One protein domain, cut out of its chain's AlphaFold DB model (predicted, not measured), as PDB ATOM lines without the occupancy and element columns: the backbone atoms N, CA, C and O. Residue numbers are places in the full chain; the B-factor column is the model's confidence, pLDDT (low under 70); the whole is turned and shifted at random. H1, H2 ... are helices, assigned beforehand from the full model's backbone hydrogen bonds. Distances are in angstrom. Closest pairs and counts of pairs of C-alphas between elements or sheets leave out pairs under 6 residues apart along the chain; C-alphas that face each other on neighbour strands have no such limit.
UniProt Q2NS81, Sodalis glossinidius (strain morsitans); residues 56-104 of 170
ATOM      1  N   ASP A  56      45.789 -11.055   3.116       98.25
ATOM      2  CA  ASP A  56      46.172  -9.910   3.948       98.25
ATOM      3  C   ASP A  56      45.934  -8.580   3.233       98.25
ATOM      4  O   ASP A  56      45.435  -7.616   3.822       98.25
ATOM      5  N   ARG A  57      46.187  -8.528   1.926       97.00
ATOM      6  CA  ARG A  57      45.901  -7.363   1.096       97.00
ATOM      7  C   ARG A  57      44.402  -7.124   0.970       97.00
ATOM      8  O   ARG A  57      43.980  -5.966   1.052       97.00
ATOM      9  N   GLN A  58      43.589  -8.167   0.787       98.00
ATOM     10  CA  GLN A  58      42.127  -8.024   0.766       98.00
ATOM     11  C   GLN A  58      41.596  -7.570   2.136       98.00
ATOM     12  O   GLN A  58      40.769  -6.660   2.197       98.00
ATOM     13  N   LEU A  59      42.122  -8.129   3.231       98.31
ATOM     14  CA  LEU A  59      41.792  -7.745   4.607       98.31
ATOM     15  C   LEU A  59      42.146  -6.285   4.889       98.31
ATOM     16  O   LEU A  59      41.348  -5.549   5.470       98.31
ATOM     17  N   TYR A  60      43.313  -5.835   4.440       98.12
ATOM     18  CA  TYR A  60      43.739  -4.448   4.575       98.12
ATOM     19  C   TYR A  60      42.817  -3.475   3.820       98.12
ATOM     20  O   TYR A  60      42.449  -2.427   4.359       98.12
ATOM     21  N   ILE A  61      42.391  -3.820   2.598       97.19
ATOM     22  CA  ILE A  61      41.422  -3.016   1.835       97.19
ATOM     23  C   ILE A  61      40.076  -2.961   2.561       97.19
ATOM     24  O   ILE A  61      39.534  -1.868   2.751       97.19
ATOM     25  N   TRP A  62      39.567  -4.117   2.988       98.06
ATOM     26  CA  TRP A  62      38.306  -4.239   3.713       98.06
ATOM     27  C   TRP A  62      38.305  -3.391   4.990       98.06
ATOM     28  O   TRP A  62      37.459  -2.515   5.164       98.06
ATOM     29  N   ASN A  63      39.309  -3.584   5.848       98.25
ATOM     30  CA  ASN A  63      39.435  -2.861   7.111       98.25
ATOM     31  C   ASN A  63      39.606  -1.357   6.897       98.25
ATOM     32  O   ASN A  63      39.029  -0.566   7.640       98.25
ATOM     33  N   GLY A  64      40.364  -0.951   5.874       98.31
ATOM     34  CA  GLY A  64      40.517   0.459   5.538       98.31
ATOM     35  C   GLY A  64      39.187   1.105   5.140       98.31
ATOM     36  O   GLY A  64      38.890   2.199   5.610       98.31
ATOM     37  N   LYS A  65      38.348   0.423   4.346       98.12
ATOM     38  CA  LYS A  65      36.999   0.917   4.013       98.12
ATOM     39  C   LYS A  65      36.099   0.969   5.249       98.12
ATOM     40  O   LYS A  65      35.461   1.984   5.503       98.12
ATOM     41  N   PHE A  66      36.109  -0.082   6.068       98.12
ATOM     42  CA  PHE A  66      35.298  -0.155   7.287       98.12
ATOM     43  C   PHE A  66      35.639   0.938   8.312       98.12
ATOM     44  O   PHE A  66      34.762   1.424   9.026       98.12
ATOM     45  N   ARG A  67      36.910   1.345   8.373       98.19
ATOM     46  CA  ARG A  67      37.406   2.406   9.262       98.19
ATOM     47  C   ARG A  67      37.326   3.811   8.652       98.19
ATOM     48  O   ARG A  67      37.814   4.743   9.278       98.19
ATOM     49  N   GLY A  68      36.780   3.974   7.443       97.12
ATOM     50  CA  GLY A  68      36.740   5.270   6.745       97.12
ATOM     51  C   GLY A  68      38.111   5.777   6.271       97.12
ATOM     52  O   GLY A  68      38.261   6.936   5.913       97.12
ATOM     53  N   GLN A  69      39.128   4.915   6.253       97.88
ATOM     54  CA  GLN A  69      40.500   5.237   5.832       97.88
ATOM     55  C   GLN A  69      40.703   5.075   4.320       97.88
ATOM     56  O   GLN A  69      41.763   5.392   3.781       97.88
ATOM     57  N   ARG A  70      39.711   4.508   3.631       96.44
ATOM     58  CA  ARG A  70      39.695   4.301   2.185       96.44
ATOM     59  C   ARG A  70      38.354   4.760   1.623       96.44
ATOM     60  O   ARG A  70      37.344   4.551   2.295       96.44
ATOM     61  N   PRO A  71      38.325   5.278   0.382       94.62
ATOM     62  CA  PRO A  71      37.079   5.638  -0.274       94.62
ATOM     63  C   PRO A  71      36.087   4.473  -0.305       94.62
ATOM     64  O   PRO A  71      36.434   3.328  -0.639       94.62
ATOM     65  N   LEU A  72      34.843   4.792   0.026       95.69
ATOM     66  CA  LEU A  72      33.679   3.942  -0.140       95.69
ATOM     67  C   LEU A  72      32.711   4.671  -1.071       95.69
ATOM     68  O   LEU A  72      32.633   5.897  -1.037       95.69
ATOM     69  N   LEU A  73      32.027   3.915  -1.923       94.56
ATOM     70  CA  LEU A  73      31.038   4.446  -2.847       94.56
ATOM     71  C   LEU A  73      29.666   3.881  -2.489       94.56
ATOM     72  O   LEU A  73      29.566   2.747  -2.012       94.56
ATOM     73  N   ASP A  74      28.621   4.660  -2.728       93.81
ATOM     74  CA  ASP A  74      27.247   4.174  -2.701       93.81
ATOM     75  C   ASP A  74      26.915   3.367  -3.973       93.81
ATOM     76  O   ASP A  74      27.768   3.121  -4.832       93.81
ATOM     77  N   ARG A  75      25.662   2.921  -4.093       91.19
ATOM     78  CA  ARG A  75      25.176   2.151  -5.254       91.19
ATOM     79  C   ARG A  75      25.109   2.968  -6.550       91.19
ATOM     80  O   ARG A  75      24.923   2.401  -7.617       91.19
ATOM     81  N   GLN A  76      25.232   4.289  -6.463       90.38
ATOM     82  CA  GLN A  76      25.264   5.213  -7.594       90.38
ATOM     83  C   GLN A  76      26.701   5.656  -7.909       90.38
ATOM     84  O   GLN A  76      26.896   6.649  -8.605       90.38
ATOM     85  N   SER A  77      27.706   4.942  -7.383       90.56
ATOM     86  CA  SER A  77      29.130   5.255  -7.542       90.56
ATOM     87  C   SER A  77      29.542   6.620  -6.977       90.56
ATOM     88  O   SER A  77      30.580   7.157  -7.359       90.56
ATOM     89  N   ARG A  78      28.778   7.181  -6.031       93.31
ATOM     90  CA  ARG A  78      29.100   8.462  -5.384       93.31
ATOM     91  C   ARG A  78      29.850   8.235  -4.072       93.31
ATOM     92  O   ARG A  78      29.576   7.243  -3.397       93.31
ATOM     93  N   PRO A  79      30.759   9.141  -3.668       95.31
ATOM     94  CA  PRO A  79      31.451   9.041  -2.386       95.31
ATOM     95  C   PRO A  79      30.484   8.895  -1.208       95.31
ATOM     96  O   PRO A  79      29.518   9.645  -1.084       95.31
ATOM     97  N   LEU A  80      30.782   7.942  -0.331       96.31
ATOM     98  CA  LEU A  80      29.990   7.605   0.843       96.31
ATOM     99  C   LEU A  80      30.887   7.624   2.080       96.31
ATOM    100  O   LEU A  80      31.896   6.916   2.133       96.31
ATOM    101  N   ASP A  81      30.515   8.407   3.092       97.44
ATOM    102  CA  ASP A  81      31.217   8.384   4.373       97.44
ATOM    103  C   ASP A  81      30.817   7.135   5.165       97.44
ATOM    104  O   ASP A  81      29.732   7.051   5.749       97.44
ATOM    105  N   ALA A  82      31.729   6.163   5.206       97.12
ATOM    106  CA  ALA A  82      31.543   4.907   5.912       97.12
ATOM    107  C   ALA A  82      31.173   5.099   7.392       97.12
ATOM    108  O   ALA A  82      30.393   4.309   7.929       97.12
ATOM    109  N   LEU A  83      31.713   6.124   8.064       97.94
ATOM    110  CA  LEU A  83      31.547   6.302   9.508       97.94
ATOM    111  C   LEU A  83      30.157   6.814   9.898       97.94
ATOM    112  O   LEU A  83      29.755   6.625  11.044       97.94
ATOM    113  N   THR A  84      29.396   7.351   8.942       97.69
ATOM    114  CA  THR A  84      27.986   7.739   9.136       97.69
ATOM    115  C   THR A  84      27.026   6.546   9.147       97.69
ATOM    116  O   THR A  84      25.894   6.663   9.611       97.69
ATOM    117  N   LEU A  85      27.467   5.382   8.661       97.81
ATOM    118  CA  LEU A  85      26.646   4.179   8.563       97.81
ATOM    119  C   LEU A  85      26.714   3.345   9.844       97.81
ATOM    120  O   LEU A  85      27.792   3.145  10.421       97.81
ATOM    121  N   ALA A  86      25.574   2.753  10.209       98.06
ATOM    122  CA  ALA A  86      25.528   1.649  11.161       98.06
ATOM    123  C   ALA A  86      26.371   0.465  10.655       98.06
ATOM    124  O   ALA A  86      26.484   0.241   9.449       98.06
ATOM    125  N   THR A  87      26.930  -0.328  11.573       97.88
ATOM    126  CA  THR A  87      27.876  -1.414  11.260       97.88
ATOM    127  C   THR A  87      27.394  -2.357  10.153       97.88
ATOM    128  O   THR A  87      28.157  -2.642   9.235       97.88
ATOM    129  N   GLY A  88      26.135  -2.809  10.203       97.69
ATOM    130  CA  GLY A  88      25.565  -3.699   9.182       97.69
ATOM    131  C   GLY A  88      25.507  -3.046   7.798       97.69
ATOM    132  O   GLY A  88      26.103  -3.557   6.853       97.69
ATOM    133  N   ALA A  89      24.898  -1.860   7.705       97.31
ATOM    134  CA  ALA A  89      24.816  -1.088   6.462       97.31
ATOM    135  C   ALA A  89      26.205  -0.736   5.897       97.31
ATOM    136  O   ALA A  89      26.404  -0.707   4.686       97.31
ATOM    137  N   ARG A  90      27.195  -0.516   6.771       97.81
ATOM    138  CA  ARG A  90      28.588  -0.306   6.370       97.81
ATOM    139  C   ARG A  90      29.183  -1.551   5.720       97.81
ATOM    140  O   ARG A  90      29.816  -1.435   4.676       97.81
ATOM    141  N   CYS A  91      28.986  -2.727   6.314       97.31
ATOM    142  CA  CYS A  91      29.428  -3.989   5.721       97.31
ATOM    143  C   CYS A  91      28.770  -4.222   4.356       97.31
ATOM    144  O   CYS A  91      29.468  -4.568   3.408       97.31
ATOM    145  N   GLU A  92      27.465  -3.982   4.232       96.31
ATOM    146  CA  GLU A  92      26.732  -4.114   2.965       96.31
ATOM    147  C   GLU A  92      27.249  -3.150   1.890       96.31
ATOM    148  O   GLU A  92      27.497  -3.562   0.757       96.31
ATOM    149  N   ALA A  93      27.482  -1.885   2.249       96.38
ATOM    150  CA  ALA A  93      28.046  -0.900   1.333       96.38
ATOM    151  C   ALA A  93      29.449  -1.302   0.845       96.38
ATOM    152  O   ALA A  93      29.780  -1.105  -0.324       96.38
ATOM    153  N   ILE A  94      30.275  -1.897   1.714       97.31
ATOM    154  CA  ILE A  94      31.593  -2.417   1.323       97.31
ATOM    155  C   ILE A  94      31.442  -3.626   0.399       97.31
ATOM    156  O   ILE A  94      32.089  -3.650  -0.646       97.31
ATOM    157  N   LEU A  95      30.586  -4.592   0.753       96.31
ATOM    158  CA  LEU A  95      30.341  -5.814  -0.025       96.31
ATOM    159  C   LEU A  95      29.871  -5.530  -1.444       96.31
ATOM    160  O   LEU A  95      30.195  -6.294  -2.349       96.31
ATOM    161  N   HIS A  96      29.154  -4.425  -1.640       95.31
ATOM    162  CA  HIS A  96      28.711  -4.015  -2.963       95.31
ATOM    163  C   HIS A  96      29.882  -3.786  -3.934       95.31
ATOM    164  O   HIS A  96      29.756  -4.095  -5.109       95.31
ATOM    165  N   TRP A  97      31.036  -3.315  -3.448       93.75
ATOM    166  CA  TRP A  97      32.198  -2.961  -4.283       93.75
ATOM    167  C   TRP A  97      33.463  -3.768  -3.975       93.75
ATOM    168  O   TRP A  97      34.525  -3.543  -4.555       93.75
ATOM    169  N   SER A  98      33.455  -4.595  -2.935       95.06
ATOM    170  CA  SER A  98      34.656  -5.262  -2.443       95.06
ATOM    171  C   SER A  98      34.296  -6.548  -1.731       95.06
ATOM    172  O   SER A  98      33.664  -6.540  -0.676       95.06
ATOM    173  N   ALA A  99      34.786  -7.656  -2.276       95.00
ATOM    174  CA  ALA A  99      34.649  -8.954  -1.643       95.00
ATOM    175  C   ALA A  99      35.256  -8.975  -0.230       95.00
ATOM    176  O   ALA A  99      36.255  -8.302   0.066       95.00
ATOM    177  N   LEU A 100      34.680  -9.812   0.631       95.69
ATOM    178  CA  LEU A 100      35.315 -10.198   1.886       95.69
ATOM    179  C   LEU A 100      36.669 -10.885   1.621       95.69
ATOM    180  O   LEU A 100      36.848 -11.524   0.578       95.69
ATOM    181  N   PRO A 101      37.623 -10.802   2.565       96.06
ATOM    182  CA  PRO A 101      38.817 -11.643   2.539       96.06
ATOM    183  C   PRO A 101      38.431 -13.119   2.416       96.06
ATOM    184  O   PRO A 101      37.477 -13.560   3.054       96.06
ATOM    185  N   SER A 102      39.153 -13.863   1.577       96.06
ATOM    186  CA  SER A 102      38.850 -15.248   1.183       96.06
ATOM    187  C   SER A 102      37.657 -15.452   0.242       96.06
ATOM    188  O   SER A 102      37.456 -16.575  -0.208       96.06
ATOM    189  N   ALA A 103      36.910 -14.401  -0.112       95.69
ATOM    190  CA  ALA A 103      35.794 -14.465  -1.065       95.69
ATOM    191  C   ALA A 103      36.059 -13.687  -2.371       95.69
ATOM    192  O   ALA A 103      35.167 -13.534  -3.202       95.69
ATOM    193  N   SER A 104      37.274 -13.165  -2.553       96.62
ATOM    194  CA  SER A 104      37.663 -12.426  -3.755       96.62
ATOM    195  C   SER A 104      38.101 -13.366  -4.875       96.62
ATOM    196  O   SER A 104      38.962 -14.218  -4.665       96.62
TER     197      SER A 104
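AT A GLANCE: This is residues 56 to 104 of the 170 residues of a protein of Sodalis glossinidius (strain morsitans) (UniProt Q2NS81). Two short helices meet at a steep angle, H1 running with its end at Phe 66 up to the side of H2, while the long loop of residues 67 to 86 folds round one side and residues 98 to 104 turn back toward the beginning of H1. The printed part has 49 residues with two named helices, H1 then H2, and no named strand. The class is all helix, though under half of the residues are in named elements. The whole is compact, radius of gyration of the C-alphas 9.9 A, spanning 25 by 18 by 18 A.

IN THESE COORDINATES: Find C-alpha 56 at (46.172, -9.910, 3.948); from there H1, residues 56 to 66, runs 15.0 A. H2, residues 87 to 97, runs 16.2 A to C-alpha 97 at (32.198, -2.961, -4.283).

HOW THE PARTS SIT: Look at Phe 66 and Arg 90, the closest C-alphas of H1 and H2, 6.8 A apart: the helices touch. They run opposite ways at a steep tilt of 56 degrees. In the loop, residues 72 to 73 pair with 79 to 80, antiparallel. Every O i to N i+4 pair is within hydrogen-bond range in H1, and 6 of 7 in H2.

THE WHOLE: The C-alphas of Asp 56 and Gln 76 are the two farthest apart, 28.3 A. The link from H1 to H2 is long, 20 residues. The printed part has no cut, and no printed residue is under 70 in pLDDT.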